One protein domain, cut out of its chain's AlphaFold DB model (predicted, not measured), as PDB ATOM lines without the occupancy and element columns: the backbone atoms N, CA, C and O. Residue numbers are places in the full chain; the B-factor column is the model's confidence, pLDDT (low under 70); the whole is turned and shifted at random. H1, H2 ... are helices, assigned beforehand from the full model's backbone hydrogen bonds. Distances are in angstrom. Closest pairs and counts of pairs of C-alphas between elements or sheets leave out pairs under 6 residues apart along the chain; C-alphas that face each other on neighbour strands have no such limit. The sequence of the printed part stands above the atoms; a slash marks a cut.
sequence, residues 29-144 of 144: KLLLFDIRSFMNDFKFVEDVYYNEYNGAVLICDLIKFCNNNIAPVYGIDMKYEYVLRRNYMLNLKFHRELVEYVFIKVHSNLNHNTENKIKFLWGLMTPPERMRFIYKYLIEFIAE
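This is residues 29 to 144 of the 144 residues of an uncharacterized protein of viral metagenome (UniProt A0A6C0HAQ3). What does the model look like? Two short helices, H2 and H5, lie side by side in the middle, with the pair H1 and H6 on one side of them and H3 and H4 with their loops on the other. What is it made of? The printed part has 116 residues with six named helices, H1 to H6 in chain order, and no named strand: all helix. It is compact, with a radius of gyration of the C-alphas of 14.0 A and spans of 40 by 35 by 23 A.

Where does the first helix run? H1, residues 29 to 52, begins at C-alpha 29 (52.254, 52.905, 58.025), is 34.5 A long and has a kink of 26 degrees near residue 36. Which helices follow? H2 is residues 55 to 66, H3 78 to 84, H4 95 to 107 and H5 114 to 124. H6, residues 127 to 142, is 21.3 A long and ends at C-alpha 142 (80.157, 36.213, 59.446).

What does the hub, H2, touch? H2 touches H5 at a shallow tilt of 28 degrees, the same way; their closest C-alphas, Ile 59 and Ile 118, are 5.6 A apart. How do the others stand? H1 touches H6 at a shallow tilt of 23 degrees, the closest C-alphas being Asp 34 and Pro 127, 6.0 A. H3 only just touches residues 95 to 98 of H4, with 3 pairs of C-alphas within 8 A, the closest Glu 81 and Leu 98, 7.4 A. And the backbones? Every O i to N i+4 pair is within hydrogen-bond range in H2, H3 and H5; the others have 18 of 20 in H1, 8 of 9 in H4 and 10 of 12 in H6.

How far does it reach? The two C-alphas farthest apart, Leu 92 and Glu 144, are 42.7 A apart, and the printed part has no cut. Which links and places need care? The link H2 to H3 is long, residues 139 to 144 stand free, and pLDDT is under 70 at residues 52 to 53 and 141 to 144.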
ATOM      1  N   LYS A  29      51.738  54.249  57.695       91.75
ATOM      2  CA  LYS A  29      52.254  52.905  58.025       91.75
ATOM      3  C   LYS A  29      53.764  52.768  57.812       91.75
ATOM      4  O   LYS A  29      54.427  52.130  58.619       91.75
ATOM      5  N   LEU A  30      54.297  53.390  56.759       90.06
ATOM      6  CA  LEU A  30      55.731  53.395  56.453       90.06
ATOM      7  C   LEU A  30      56.559  54.065  57.558       90.06
ATOM      8  O   LEU A  30      57.572  53.511  57.970       90.06
ATOM      9  N   LEU A  31      56.098  55.201  58.088       89.88
ATOM     10  CA  LEU A  31      56.766  55.888  59.196       89.88
ATOM     11  C   LEU A  31      56.731  55.042  60.473       89.88
ATOM     12  O   LEU A  31      57.730  54.915  61.171       89.88
ATOM     13  N   LEU A  32      55.583  54.426  60.769       90.31
ATOM     14  CA  LEU A  32      55.448  53.539  61.928       90.31
ATOM     15  C   LEU A  32      56.343  52.303  61.818       90.31
ATOM     16  O   LEU A  32      56.886  51.852  62.825       90.31
ATOM     17  N   PHE A  33      56.484  51.750  60.613       90.69
ATOM     18  CA  PHE A  33      57.403  50.653  60.345       90.69
ATOM     19  C   PHE A  33      58.853  51.078  60.590       90.69
ATOM     20  O   PHE A  33      59.553  50.382  61.317       90.69
ATOM     21  N   ASP A  34      59.267  52.236  60.072       93.00
ATOM     22  CA  ASP A  34      60.615  52.782  60.265       93.00
ATOM     23  C   ASP A  34      60.949  52.971  61.753       93.00
ATOM     24  O   ASP A  34      61.942  52.433  62.236       93.00
ATOM     25  N   ILE A  35      60.059  53.621  62.518       89.88
ATOM     26  CA  ILE A  35      60.235  53.834  63.967       89.88
ATOM     27  C   ILE A  35      60.412  52.506  64.717       89.88
ATOM     28  O   ILE A  35      61.240  52.407  65.622       89.88
ATOM     29  N   ARG A  36      59.629  51.479  64.363       89.69
ATOM     30  CA  ARG A  36      59.721  50.158  65.003       89.69
ATOM     31  C   ARG A  36      60.996  49.423  64.609       89.69
ATOM     32  O   ARG A  36      61.633  48.830  65.475       89.69
ATOM     33  N   SER A  37      61.350  49.445  63.324       92.06
ATOM     34  CA  SER A  37      62.536  48.743  62.833       92.06
ATOM     35  C   SER A  37      63.804  49.391  63.376       92.06
ATOM     36  O   SER A  37      64.705  48.673  63.778       92.06
ATOM     37  N   PHE A  38      63.839  50.723  63.509       93.00
ATOM     38  CA  PHE A  38      64.999  51.468  63.996       93.00
ATOM     39  C   PHE A  38      65.607  50.869  65.270       93.00
ATOM     40  O   PHE A  38      66.808  50.617  65.302       93.00
ATOM     41  N   MET A  39      64.785  50.615  66.295       89.38
ATOM     42  CA  MET A  39      65.266  50.092  67.580       89.38
ATOM     43  C   MET A  39      65.761  48.650  67.469       89.38
ATOM     44  O   MET A  39      66.788  48.316  68.050       89.38
ATOM     45  N   ASN A  40      65.048  47.807  66.720       91.25
ATOM     46  CA  ASN A  40      65.415  46.402  66.555       91.25
ATOM     47  C   ASN A  40      66.691  46.257  65.716       91.25
ATOM     48  O   ASN A  40      67.614  45.557  66.122       91.25
ATOM     49  N   ASP A  41      66.756  46.966  64.586       93.25
ATOM     50  CA  ASP A  41      67.900  46.974  63.677       93.25
ATOM     51  C   ASP A  41      69.136  47.539  64.392       93.25
ATOM     52  O   ASP A  41      70.226  46.984  64.280       93.25
ATOM     53  N   PHE A  42      68.973  48.631  65.154       94.12
ATOM     54  CA  PHE A  42      70.084  49.234  65.890       94.12
ATOM     55  C   PHE A  42      70.595  48.321  66.995       94.12
ATOM     56  O   PHE A  42      71.801  48.164  67.125       94.12
ATOM     57  N   LYS A  43      69.689  47.698  67.760       91.88
ATOM     58  CA  LYS A  43      70.072  46.767  68.821       91.88
ATOM     59  C   LYS A  43      70.877  45.595  68.264       91.88
ATOM     60  O   LYS A  43      71.893  45.247  68.839       91.88
ATOM     61  N   PHE A  44      70.471  45.034  67.126       91.19
ATOM     62  CA  PHE A  44      71.244  43.979  66.470       91.19
ATOM     63  C   PHE A  44      72.662  44.443  66.101       91.19
ATOM     64  O   PHE A  44      73.633  43.742  66.371       91.19
ATOM     65  N   VAL A  45      72.794  45.641  65.520       92.56
ATOM     66  CA  VAL A  45      74.107  46.215  65.184       92.56
ATOM     67  C   VAL A  45      74.945  46.473  66.432       92.56
ATOM     68  O   VAL A  45      76.138  46.184  66.431       92.56
ATOM     69  N   GLU A  46      74.330  47.006  67.485       90.06
ATOM     70  CA  GLU A  46      74.971  47.253  68.773       90.06
ATOM     71  C   GLU A  46      75.466  45.937  69.388       90.06
ATOM     72  O   GLU A  46      76.641  45.826  69.724       90.06
ATOM     73  N   ASP A  47      74.625  44.907  69.430       88.62
ATOM     74  CA  ASP A  47      74.983  43.597  69.969       88.62
ATOM     75  C   ASP A  47      76.176  42.979  69.208       88.62
ATOM     76  O   ASP A  47      77.080  42.440  69.836       88.62
ATOM     77  N   VAL A  48      76.250  43.088  67.878       86.50
ATOM     78  CA  VAL A  48      77.400  42.560  67.113       86.50
ATOM     79  C   VAL A  48      78.655  43.413  67.335       86.50
ATOM     80  O   VAL A  48      79.694  42.912  67.765       86.50
ATOM     81  N   TYR A  49      78.567  44.727  67.115       85.19
ATOM     82  CA  TYR A  49      79.738  45.604  67.180       85.19
ATOM     83  C   TYR A  49      80.281  45.819  68.590       85.19
ATOM     84  O   TYR A  49      81.461  46.114  68.709       85.19
ATOM     85  N   TYR A  50      79.482  45.727  69.652       76.75
ATOM     86  CA  TYR A  50      79.984  45.919  71.020       76.75
ATOM     87  C   TYR A  50      80.418  44.618  71.698       76.75
ATOM     88  O   TYR A  50      81.142  44.684  72.690       76.75
ATOM     89  N   ASN A  51      80.040  43.458  71.156       72.69
ATOM     90  CA  ASN A  51      80.601  42.178  71.585       72.69
ATOM     91  C   ASN A  51      81.907  41.845  70.844       72.69
ATOM     92  O   ASN A  51      82.811  41.275  71.451       72.69
ATOM     93  N   GLU A  52      82.028  42.221  69.566       61.69
ATOM     94  CA  GLU A  52      83.177  41.852  68.719       61.69
ATOM     95  C   GLU A  52      84.137  43.023  68.427       61.69
ATOM     96  O   GLU A  52      85.316  42.806  68.144       61.69
ATOM     97  N   TYR A  53      83.673  44.273  68.545       69.88
ATOM     98  CA  TYR A  53      84.424  45.489  68.203       69.88
ATOM     99  C   TYR A  53      84.193  46.620  69.227       69.88
ATOM    100  O   TYR A  53      83.978  46.399  70.417       69.88
ATOM    101  N   ASN A  54      84.283  47.877  68.781       83.12
ATOM    102  CA  ASN A  54      83.917  49.047  69.566       83.12
ATOM    103  C   ASN A  54      83.173  50.078  68.698       83.12
ATOM    104  O   ASN A  54      83.216  50.041  67.465       83.12
ATOM    105  N   GLY A  55      82.534  51.057  69.346       86.31
ATOM    106  CA  GLY A  55      81.792  52.114  68.652       86.31
ATOM    107  C   GLY A  55      82.633  52.949  67.670       86.31
ATOM    108  O   GLY A  55      82.082  53.513  66.727       86.31
ATOM    109  N   ALA A  56      83.961  53.014  67.829       88.19
ATOM    110  CA  ALA A  56      84.825  53.727  66.887       88.19
ATOM    111  C   ALA A  56      84.920  53.007  65.526       88.19
ATOM    112  O   ALA A  56      84.991  53.668  64.487       88.19
ATOM    113  N   VAL A  57      84.864  51.670  65.507       90.31
ATOM    114  CA  VAL A  57      84.782  50.892  64.259       90.31
ATOM    115  C   VAL A  57      83.426  51.124  63.590       90.31
ATOM    116  O   VAL A  57      83.379  51.520  62.425       90.31
ATOM    117  N   LEU A  58      82.333  51.017  64.356       93.50
ATOM    118  CA  LEU A  58      80.973  51.219  63.847       93.50
ATOM    119  C   LEU A  58      80.786  52.600  63.199       93.50
ATOM    120  O   LEU A  58      80.243  52.703  62.099       93.50
ATOM    121  N   ILE A  59      81.264  53.680  63.831       93.88
ATOM    122  CA  ILE A  59      81.153  55.018  63.229       93.88
ATOM    123  C   ILE A  59      81.968  55.138  61.934       93.88
ATOM    124  O   ILE A  59      81.510  55.784  60.990       93.88
ATOM    125  N   CYS A  60      83.141  54.503  61.847       92.38
ATOM    126  CA  CYS A  60      83.940  54.504  60.622       92.38
ATOM    127  C   CYS A  60      83.210  53.796  59.481       92.38
ATOM    128  O   CYS A  60      83.181  54.313  58.362       92.38
ATOM    129  N   ASP A  61      82.610  52.644  59.759       93.75
ATOM    130  CA  ASP A  61      81.881  51.864  58.762       93.75
ATOM    131  C   ASP A  61      80.603  52.565  58.315       93.75
ATOM    132  O   ASP A  61      80.320  52.607  57.118       93.75
ATOM    133  N   LEU A  62      79.876  53.209  59.234       95.50
ATOM    134  CA  LEU A  62      78.716  54.035  58.891       95.50
ATOM    135  C   LEU A  62      79.095  55.209  57.988       95.50
ATOM    136  O   LEU A  62      78.417  55.456  56.988       95.50
ATOM    137  N   ILE A  63      80.188  55.916  58.301       95.00
ATOM    138  CA  ILE A  63      80.682  57.007  57.452       95.00
ATOM    139  C   ILE A  63      81.038  56.460  56.070       95.00
ATOM    140  O   ILE A  63      80.534  56.974  55.075       95.00
ATOM    141  N   LYS A  64      81.830  55.383  55.989       94.44
ATOM    142  CA  LYS A  64      82.190  54.753  54.709       94.44
ATOM    143  C   LYS A  64      80.949  54.324  53.928       94.44
ATOM    144  O   LYS A  64      80.854  54.596  52.736       94.44
ATOM    145  N   PHE A  65      79.973  53.690  54.573       95.88
ATOM    146  CA  PHE A  65      78.754  53.235  53.911       95.88
ATOM    147  C   PHE A  65      77.957  54.396  53.314       95.88
ATOM    148  O   PHE A  65      77.547  54.331  52.149       95.88
ATOM    149  N   CYS A  66      77.753  55.463  54.088       95.62
ATOM    150  CA  CYS A  66      77.055  56.663  53.635       95.62
ATOM    151  C   CYS A  66      77.845  57.413  52.555       95.62
ATOM    152  O   CYS A  66      77.243  57.982  51.649       95.62
ATOM    153  N   ASN A  67      79.175  57.349  52.607       94.81
ATOM    154  CA  ASN A  67      80.095  58.112  51.771       94.81
ATOM    155  C   ASN A  67      80.727  57.302  50.632       94.81
ATOM    156  O   ASN A  67      81.872  57.538  50.276       94.81
ATOM    157  N   ASN A  68      80.027  56.311  50.069       91.25
ATOM    158  CA  ASN A  68      80.525  55.519  48.929       91.25
ATOM    159  C   ASN A  68      81.927  54.907  49.145       91.25
ATOM    160  O   ASN A  68      82.784  54.921  48.268       91.25
ATOM    161  N   ASN A  69      82.144  54.331  50.329       88.81
ATOM    162  CA  ASN A  69      83.402  53.747  50.809       88.81
ATOM    163  C   ASN A  69      84.569  54.739  50.947       88.81
ATOM    164  O   ASN A  69      85.706  54.320  51.161       88.81
ATOM    165  N   ILE A  70      84.304  56.043  50.884       85.75
ATOM    166  CA  ILE A  70      85.301  57.084  51.117       85.75
ATOM    167  C   ILE A  70      85.525  57.233  52.624       85.75
ATOM    168  O   ILE A  70      84.582  57.345  53.412       85.75
ATOM    169  N   ALA A  71      86.795  57.229  53.033       81.38
ATOM    170  CA  ALA A  71      87.161  57.358  54.437       81.38
ATOM    171  C   ALA A  71      86.800  58.754  54.998       81.38
ATOM    172  O   ALA A  71      86.766  59.728  54.242       81.38
ATOM    173  N   PRO A  72      86.607  58.890  56.327       72.56
ATOM    174  CA  PRO A  72      86.146  60.132  56.967       72.56
ATOM    175  C   PRO A  72      86.991  61.388  56.681       72.56
ATOM    176  O   PRO A  72      86.553  62.508  56.907       72.56
ATOM    177  N   VAL A  73      88.219  61.248  56.191       75.56
ATOM    178  CA  VAL A  73      89.119  62.391  55.964       75.56
ATOM    179  C   VAL A  73      88.865  63.083  54.616       75.56
ATOM    180  O   VAL A  73      89.173  64.259  54.464       75.56
ATOM    181  N   TYR A  74      88.260  62.397  53.643       73.88
ATOM    182  CA  TYR A  74      88.256  62.823  52.235       73.88
ATOM    183  C   TYR A  74      86.993  63.592  51.798       73.88
ATOM    184  O   TYR A  74      86.668  63.637  50.615       73.88
ATOM    185  N   GLY A  75      86.292  64.235  52.737       81.81
ATOM    186  CA  GLY A  75      85.096  65.039  52.455       81.81
ATOM    187  C   GLY A  75      83.801  64.223  52.374       81.81
ATOM    188  O   GLY A  75      83.727  63.115  52.908       81.81
ATOM    189  N   ILE A  76      82.765  64.796  51.749       90.75
ATOM    190  CA  ILE A  76      81.457  64.151  51.555       90.75
ATOM    191  C   ILE A  76      81.130  64.051  50.065       90.75
ATOM    192  O   ILE A  76      81.268  65.023  49.326       90.75
ATOM    193  N   ASP A  77      80.684  62.878  49.640       92.56
ATOM    194  CA  ASP A  77      80.166  62.617  48.303       92.56
ATOM    195  C   ASP A  77      78.648  62.874  48.228       92.56
ATOM    196  O   ASP A  77      77.960  62.987  49.249       92.56
ATOM    197  N   MET A  78      78.103  62.919  47.010       93.00
ATOM    198  CA  MET A  78      76.680  63.132  46.734       93.00
ATOM    199  C   MET A  78      75.768  62.164  47.495       93.00
ATOM    200  O   MET A  78      74.711  62.574  47.981       93.00
ATOM    201  N   LYS A  79      76.161  60.888  47.649       94.75
ATOM    202  CA  LYS A  79      75.371  59.928  48.440       94.75
ATOM    203  C   LYS A  79      75.275  60.354  49.902       94.75
ATOM    204  O   LYS A  79      74.197  60.290  50.493       94.75
ATOM    205  N   TYR A  80      76.387  60.797  50.482       95.62
ATOM    206  CA  TYR A  80      76.403  61.189  51.881       95.62
ATOM    207  C   TYR A  80      75.617  62.481  52.087       95.62
ATOM    208  O   TYR A  80      74.801  62.578  53.002       95.62
ATOM    209  N   GLU A  81      75.782  63.440  51.176       95.69
ATOM    210  CA  GLU A  81      74.982  64.659  51.151       95.69
ATOM    211  C   GLU A  81      73.477  64.357  51.097       95.69
ATOM    212  O   GLU A  81      72.708  64.929  51.872       95.69
ATOM    213  N   TYR A  82      73.050  63.409  50.257       96.44
ATOM    214  CA  TYR A  82      71.650  62.989  50.175       96.44
ATOM    215  C   TYR A  82      71.112  62.449  51.508       96.44
ATOM    216  O   TYR A  82      69.984  62.766  51.892       96.44
ATOM    217  N   VAL A  83      71.912  61.671  52.242       97.12
ATOM    218  CA  VAL A  83      71.545  61.182  53.582       97.12
ATOM    219  C   VAL A  83      71.449  62.343  54.577       97.12
ATOM    220  O   VAL A  83      70.465  62.450  55.309       97.12
ATOM    221  N   LEU A  84      72.424  63.256  54.578       96.81
ATOM    222  CA  LEU A  84      72.474  64.400  55.496       96.81
ATOM    223  C   LEU A  84      71.296  65.357  55.306       96.81
ATOM    224  O   LEU A  84      70.728  65.838  56.288       96.81
ATOM    225  N   ARG A  85      70.879  65.591  54.057       97.06
ATOM    226  CA  ARG A  85      69.755  66.479  53.719       97.06
ATOM    227  C   ARG A  85      68.397  65.989  54.218       97.06
ATOM    228  O   ARG A  85      67.440  66.755  54.193       97.06
ATOM    229  N   ARG A  86      68.291  64.756  54.720       96.00
ATOM    230  CA  ARG A  86      67.076  64.272  55.401       96.00
ATOM    231  C   ARG A  86      66.894  64.906  56.776       96.00
ATOM    232  O   ARG A  86      65.781  64.935  57.293       96.00
ATOM    233  N   ASN A  87      67.965  65.436  57.369       96.12
ATOM    234  CA  ASN A  87      67.866  66.196  58.601       96.12
ATOM    235  C   ASN A  87      67.259  67.580  58.327       96.12
ATOM    236  O   ASN A  87      67.761  68.332  57.491       96.12
ATOM    237  N   TYR A  88      66.234  67.949  59.093       94.25
ATOM    238  CA  TYR A  88      65.542  69.231  58.940       94.25
ATOM    239  C   TYR A  88      66.465  70.458  59.059       94.25
ATOM    240  O   TYR A  88      66.239  71.450  58.382       94.25
ATOM    241  N   MET A  89      67.523  70.401  59.874       94.50
ATOM    242  CA  MET A  89      68.465  71.519  60.045       94.50
ATOM    243  C   MET A  89      69.528  71.592  58.937       94.50
ATOM    244  O   MET A  89      70.236  72.595  58.825       94.50
ATOM    245  N   LEU A  90      69.683  70.523  58.151       96.38
ATOM    246  CA  LEU A  90      70.707  70.403  57.110       96.38
ATOM    247  C   LEU A  90      70.125  70.463  55.690       96.38
ATOM    248  O   LEU A  90      70.860  70.730  54.744       96.38
ATOM    249  N   ASN A  91      68.819  70.241  55.524       96.75
ATOM    250  CA  ASN A  91      68.159  70.109  54.222       96.75
ATOM    251  C   ASN A  91      68.398  71.292  53.261       96.75
ATOM    252  O   ASN A  91      68.582  71.064  52.065       96.75
ATOM    253  N   LEU A  92      68.450  72.522  53.777       95.81
ATOM    254  CA  LEU A  92      68.583  73.769  53.018       95.81
ATOM    255  C   LEU A  92      70.006  74.339  53.018       95.81
ATOM    256  O   LEU A  92      70.249  75.369  52.396       95.81
ATOM    257  N   LYS A  93      70.955  73.686  53.695       95.75
ATOM    258  CA  LYS A  93      72.343  74.152  53.736       95.75
ATOM    259  C   LYS A  93      73.022  74.004  52.381       95.75
ATOM    260  O   LYS A  93      72.790  73.031  51.651       95.75
ATOM    261  N   PHE A  94      73.905  74.940  52.056       96.12
ATOM    262  CA  PHE A  94      74.783  74.814  50.901       96.12
ATOM    263  C   PHE A  94      75.779  73.670  51.111       96.12
ATOM    264  O   PHE A  94      76.148  73.352  52.241       96.12
ATOM    265  N   HIS A  95      76.257  73.073  50.016       93.50
ATOM    266  CA  HIS A  95      77.223  71.966  50.059       93.50
ATOM    267  C   HIS A  95      78.427  72.272  50.970       93.50
ATOM    268  O   HIS A  95      78.775  71.472  51.834       93.50
ATOM    269  N   ARG A  96      79.009  73.475  50.858       93.81
ATOM    270  CA  ARG A  96      80.141  73.902  51.697       93.81
ATOM    271  C   ARG A  96      79.813  73.882  53.195       93.81
ATOM    272  O   ARG A  96      80.633  73.426  53.984       93.81
ATOM    273  N   GLU A  97      78.624  74.339  53.581       94.88
ATOM    274  CA  GLU A  97      78.186  74.325  54.982       94.88
ATOM    275  C   GLU A  97      77.954  72.896  55.491       94.88
ATOM    276  O   GLU A  97      78.173  72.618  56.668       94.88
ATOM    277  N   LEU A  98      77.516  71.979  54.619       94.50
ATOM    278  CA  LEU A  98      77.376  70.562  54.957       94.50
ATOM    279  C   LEU A  98      78.734  69.906  55.189       94.50
ATOM    280  O   LEU A  98      78.902  69.217  56.192       94.50
ATOM    281  N   VAL A  99      79.706  70.155  54.307       93.06
ATOM    282  CA  VAL A  99      81.086  69.668  54.461       93.06
ATOM    283  C   VAL A  99      81.664  70.133  55.795       93.06
ATOM    284  O   VAL A  99      82.183  69.321  56.560       93.06
ATOM    285  N   GLU A 100      81.534  71.424  56.103       93.31
ATOM    286  CA  GLU A 100      82.015  72.003  57.358       93.31
ATOM    287  C   GLU A 100      81.305  71.394  58.575       93.31
ATOM    288  O   GLU A 100      81.958  70.973  59.532       93.31
ATOM    289  N   TYR A 101      79.974  71.271  58.522       93.50
ATOM    290  CA  TYR A 101      79.195  70.643  59.587       93.50
ATOM    291  C   TYR A 101      79.650  69.207  59.847       93.50
ATOM    292  O   TYR A 101      79.890  68.840  60.996       93.50
ATOM    293  N   VAL A 102      79.789  68.393  58.801       92.88
ATOM    294  CA  VAL A 102      80.189  66.985  58.916       92.88
ATOM    295  C   VAL A 102      81.609  66.868  59.442       92.88
ATOM    296  O   VAL A 102      81.855  66.084  60.359       92.88
ATOM    297  N   PHE A 103      82.530  67.682  58.924       91.75
ATOM    298  CA  PHE A 103      83.907  67.694  59.393       91.75
ATOM    299  C   PHE A 103      83.967  67.988  60.894       91.75
ATOM    300  O   PHE A 103      84.553  67.219  61.650       91.75
ATOM    301  N   ILE A 104      83.289  69.042  61.351       90.38
ATOM    302  CA  ILE A 104      83.327  69.467  62.754       90.38
ATOM    303  C   ILE A 104      82.530  68.518  63.657       90.38
ATOM    304  O   ILE A 104      83.001  68.164  64.735       90.38
ATOM    305  N   LYS A 105      81.317  68.115  63.271       91.56
ATOM    306  CA  LYS A 105      80.378  67.420  64.170       91.56
ATOM    307  C   LYS A 105      80.430  65.904  64.081       91.56
ATOM    308  O   LYS A 105      80.036  65.250  65.042       91.56
ATOM    309  N   VAL A 106      80.910  65.348  62.974       90.00
ATOM    310  CA  VAL A 106      80.912  63.899  62.744       90.00
ATOM    311  C   VAL A 106      82.344  63.379  62.668       90.00
ATOM    312  O   VAL A 106      82.739  62.579  63.518       90.00
ATOM    313  N   HIS A 107      83.135  63.864  61.708       90.00
ATOM    314  CA  HIS A 107      84.456  63.307  61.398       90.00
ATOM    315  C   HIS A 107      85.543  63.715  62.400       90.00
ATOM    316  O   HIS A 107      86.453  62.930  62.662       90.00
ATOM    317  N   SER A 108      85.458  64.913  62.992       86.44
ATOM    318  CA  SER A 108      86.423  65.339  64.004       86.44
ATOM    319  C   SER A 108      86.279  64.489  65.267       86.44
ATOM    320  O   SER A 108      85.171  64.289  65.771       86.44
ATOM    321  N   ASN A 109      87.405  63.973  65.768       84.25
ATOM    322  CA  ASN A 109      87.498  63.162  66.984       84.25
ATOM    323  C   ASN A 109      86.401  62.080  67.084       84.25
ATOM    324  O   ASN A 109      85.401  62.231  67.793       84.25
ATOM    325  N   LEU A 110      86.589  60.972  66.365       85.06
ATOM    326  CA  LEU A 110      85.620  59.870  66.297       85.06
ATOM    327  C   LEU A 110      85.313  59.221  67.656       85.06
ATOM    328  O   LEU A 110      84.253  58.617  67.792       85.06
ATOM    329  N   ASN A 111      86.175  59.406  68.660       84.50
ATOM    330  CA  ASN A 111      86.004  58.876  70.017       84.50
ATOM    331  C   ASN A 111      85.175  59.798  70.928       84.50
ATOM    332  O   ASN A 111      84.759  59.398  72.012       84.50
ATOM    333  N   HIS A 112      84.936  61.046  70.516       87.94
ATOM    334  CA  HIS A 112      84.111  61.981  71.270       87.94
ATOM    335  C   HIS A 112      82.652  61.909  70.813       87.94
ATOM    336  O   HIS A 112      82.362  62.079  69.625       87.94
ATOM    337  N   ASN A 113      81.730  61.706  71.763       89.69
ATOM    338  CA  ASN A 113      80.288  61.575  71.514       89.69
ATOM    339  C   ASN A 113      79.950  60.543  70.421       89.69
ATOM    340  O   ASN A 113      79.014  60.737  69.644       89.69
ATOM    341  N   THR A 114      80.725  59.457  70.347       91.44
ATOM    342  CA  THR A 114      80.638  58.430  69.300       91.44
ATOM    343  C   THR A 114      79.231  57.862  69.169       91.44
ATOM    344  O   THR A 114      78.699  57.798  68.067       91.44
ATOM    345  N   GLU A 115      78.583  57.550  70.290       91.75
ATOM    346  CA  GLU A 115      77.219  57.018  70.313       91.75
ATOM    347  C   GLU A 115      76.204  57.985  69.682       91.75
ATOM    348  O   GLU A 115      75.391  57.584  68.850       91.75
ATOM    349  N   ASN A 116      76.292  59.280  69.997       92.94
ATOM    350  CA  ASN A 116      75.413  60.292  69.409       92.94
ATOM    351  C   ASN A 116      75.644  60.429  67.902       92.94
ATOM    352  O   ASN A 116      74.684  60.584  67.152       92.94
ATOM    353  N   LYS A 117      76.899  60.344  67.446       94.44
ATOM    354  CA  LYS A 117      77.241  60.381  66.016       94.44
ATOM    355  C   LYS A 117      76.707  59.154  65.282       94.44
ATOM    356  O   LYS A 117      76.135  59.296  64.203       94.44
ATOM    357  N   ILE A 118      76.847  57.973  65.882       95.56
ATOM    358  CA  ILE A 118      76.305  56.713  65.365       95.56
ATOM    359  C   ILE A 118      74.789  56.825  65.230       95.56
ATOM    360  O   ILE A 118      74.263  56.669  64.132       95.56
ATOM    361  N   LYS A 119      74.087  57.162  66.320       94.75
ATOM    362  CA  LYS A 119      72.621  57.283  66.339       94.75
ATOM    363  C   LYS A 119      72.123  58.356  65.379       94.75
ATOM    364  O   LYS A 119      71.100  58.161  64.730       94.75
ATOM    365  N   PHE A 120      72.864  59.456  65.247       95.81
ATOM    366  CA  PHE A 120      72.579  60.495  64.268       95.81
ATOM    367  C   PHE A 120      72.630  59.950  62.837       95.81
ATOM    368  O   PHE A 120      71.643  60.070  62.120       95.81
ATOM    369  N   LEU A 121      73.730  59.312  62.419       96.38
ATOM    370  CA  LEU A 121      73.838  58.764  61.061       96.38
ATOM    371  C   LEU A 121      72.834  57.638  60.815       96.38
ATOM    372  O   LEU A 121      72.147  57.643  59.795       96.38
ATOM    373  N   TRP A 122      72.699  56.723  61.774       97.06
ATOM    374  CA  TRP A 122      71.750  55.615  61.714       97.06
ATOM    375  C   TRP A 122      70.305  56.102  61.556       97.06
ATOM    376  O   TRP A 122      69.555  55.570  60.740       97.06
ATOM    377  N   GLY A 123      69.927  57.160  62.281       95.69
ATOM    378  CA  GLY A 123      68.594  57.768  62.221       95.69
ATOM    379  C   GLY A 123      68.292  58.509  60.927       95.69
ATOM    380  O   GLY A 123      67.124  58.701  60.601       95.69
ATOM    381  N   LEU A 124      69.314  58.905  60.166       96.19
ATOM    382  CA  LEU A 124      69.117  59.495  58.843       96.19
ATOM    383  C   LEU A 124      68.952  58.444  57.747       96.19
ATOM    384  O   LEU A 124      68.426  58.759  56.679       96.19
ATOM    385  N   MET A 125      69.390  57.208  57.978       96.69
ATOM    386  CA  MET A 125      69.256  56.115  57.020       96.69
ATOM    387  C   MET A 125      67.821  55.589  56.987       96.69
ATOM    388  O   MET A 125      67.179  55.413  58.018       96.69
ATOM    389  N   THR A 126      67.337  55.272  55.791       95.38
ATOM    390  CA  THR A 126      66.054  54.586  55.593       95.38
ATOM    391  C   THR A 126      66.156  53.111  56.002       95.38
ATOM    392  O   THR A 126      67.259  52.549  55.967       95.38
ATOM    393  N   PRO A 127      65.036  52.424  56.300       95.50
ATOM    394  CA  PRO A 127      65.068  50.994  56.614       95.50
ATOM    395  C   PRO A 127      65.807  50.138  55.559       95.50
ATOM    396  O   PRO A 127      66.659  49.336  55.941       95.50
ATOM    397  N   PRO A 128      65.612  50.337  54.234       95.12
ATOM    398  CA  PRO A 128      66.374  49.599  53.222       95.12
ATOM    399  C   PRO A 128      67.878  49.903  53.206       95.12
ATOM    400  O   PRO A 128      68.673  49.078  52.763       95.12
ATOM    401  N   GLU A 129      68.308  51.096  53.615       96.31
ATOM    402  CA  GLU A 129      69.737  51.414  53.741       96.31
ATOM    403  C   GLU A 129      70.346  50.782  54.988       96.31
ATOM    404  O   GLU A 129      71.448  50.253  54.892       96.31
ATOM    405  N   ARG A 130      69.625  50.771  56.117       96.62
ATOM    406  CA  ARG A 130      70.049  50.074  57.342       96.62
ATOM    407  C   ARG A 130      70.201  48.577  57.109       96.62
ATOM    408  O   ARG A 130      71.232  48.010  57.445       96.62
ATOM    409  N   MET A 131      69.238  47.962  56.427       95.12
ATOM    410  CA  MET A 131      69.318  46.553  56.038       95.12
ATOM    411  C   MET A 131      70.513  46.266  55.118       95.12
ATOM    412  O   MET A 131      71.218  45.283  55.317       95.12
ATOM    413  N   ARG A 132      70.795  47.143  54.142       95.75
ATOM    414  CA  ARG A 132      71.981  47.009  53.276       95.75
ATOM    415  C   ARG A 132      73.294  47.181  54.037       95.75
ATOM    416  O   ARG A 132      74.261  46.504  53.710       95.75
ATOM    417  N   PHE A 133      73.333  48.074  55.023       96.06
ATOM    418  CA  PHE A 133      74.482  48.208  55.914       96.06
ATOM    419  C   PHE A 133      74.701  46.924  56.714       96.06
ATOM    420  O   PHE A 133      75.800  46.381  56.682       96.06
ATOM    421  N   ILE A 134      73.645  46.407  57.353       94.69
ATOM    422  CA  ILE A 134      73.692  45.159  58.123       94.69
ATOM    423  C   ILE A 134      74.213  44.010  57.259       94.69
ATOM    424  O   ILE A 134      75.142  43.312  57.649       94.69
ATOM    425  N   TYR A 135      73.652  43.848  56.062       93.06
ATOM    426  CA  TYR A 135      74.067  42.787  55.152       93.06
ATOM    427  C   TYR A 135      75.558  42.879  54.808       93.06
ATOM    428  O   TYR A 135      76.289  41.908  54.963       93.06
ATOM    429  N   LYS A 136      76.013  44.072  54.419       92.25
ATOM    430  CA  LYS A 136      77.389  44.300  53.975       92.25
ATOM    431  C   LYS A 136      78.433  44.153  55.086       92.25
ATOM    432  O   LYS A 136      79.524  43.668  54.826       92.25
ATOM    433  N   TYR A 137      78.154  44.652  56.289       89.94
ATOM    434  CA  TYR A 137      79.175  44.749  57.342       89.94
ATOM    435  C   TYR A 137      79.072  43.663  58.409       89.94
ATOM    436  O   TYR A 137      80.057  43.409  59.088       89.94
ATOM    437  N   LEU A 138      77.904  43.039  58.577       86.94
ATOM    438  CA  LEU A 138      77.685  42.037  59.621       86.94
ATOM    439  C   LEU A 138      77.475  40.654  59.007       86.94
ATOM    440  O   LEU A 138      78.064  39.693  59.473       86.94
ATOM    441  N   ILE A 139      76.657  40.527  57.957       82.25
ATOM    442  CA  ILE A 139      76.313  39.203  57.409       82.25
ATOM    443  C   ILE A 139      77.410  38.671  56.486       82.25
ATOM    444  O   ILE A 139      77.826  37.531  56.657       82.25
ATOM    445  N   GLU A 140      77.897  39.476  55.536       75.06
ATOM    446  CA  GLU A 140      79.012  39.065  54.666       75.06
ATOM    447  C   GLU A 140      80.283  38.766  55.477       75.06
ATOM    448  O   GLU A 140      81.026  37.864  55.118       75.06
ATOM    449  N   PHE A 141      80.484  39.454  56.605       60.81
ATOM    450  CA  PHE A 141      81.629  39.233  57.490       60.81
ATOM    451  C   PHE A 141      81.550  37.918  58.290       60.81
ATOM    452  O   PHE A 141      82.572  37.291  58.524       60.81
ATOM    453  N   ILE A 142      80.352  37.471  58.691       57.28
ATOM    454  CA  ILE A 142      80.157  36.213  59.446       57.28
ATOM    455  C   ILE A 142      80.265  34.966  58.539       57.28
ATOM    456  O   ILE A 142      80.395  33.846  59.031       57.28
ATOM    457  N   ALA A 143      80.169  35.136  57.217       54.75
ATOM    458  CA  ALA A 143      80.192  34.038  56.248       54.75
ATOM    459  C   ALA A 143      81.604  33.641  55.762       54.75
ATOM    460  O   ALA A 143      81.713  32.681  54.993       54.75
ATOM    461  N   GLU A 144      82.649  34.357  56.190       46.69
ATOM    462  CA  GLU A 144      84.073  34.049  55.953       46.69
ATOM    463  C   GLU A 144      84.721  33.399  57.184       46.69
ATOM    464  O   GLU A 144      85.539  32.469  56.982       46.69
TER     465      GLU A 144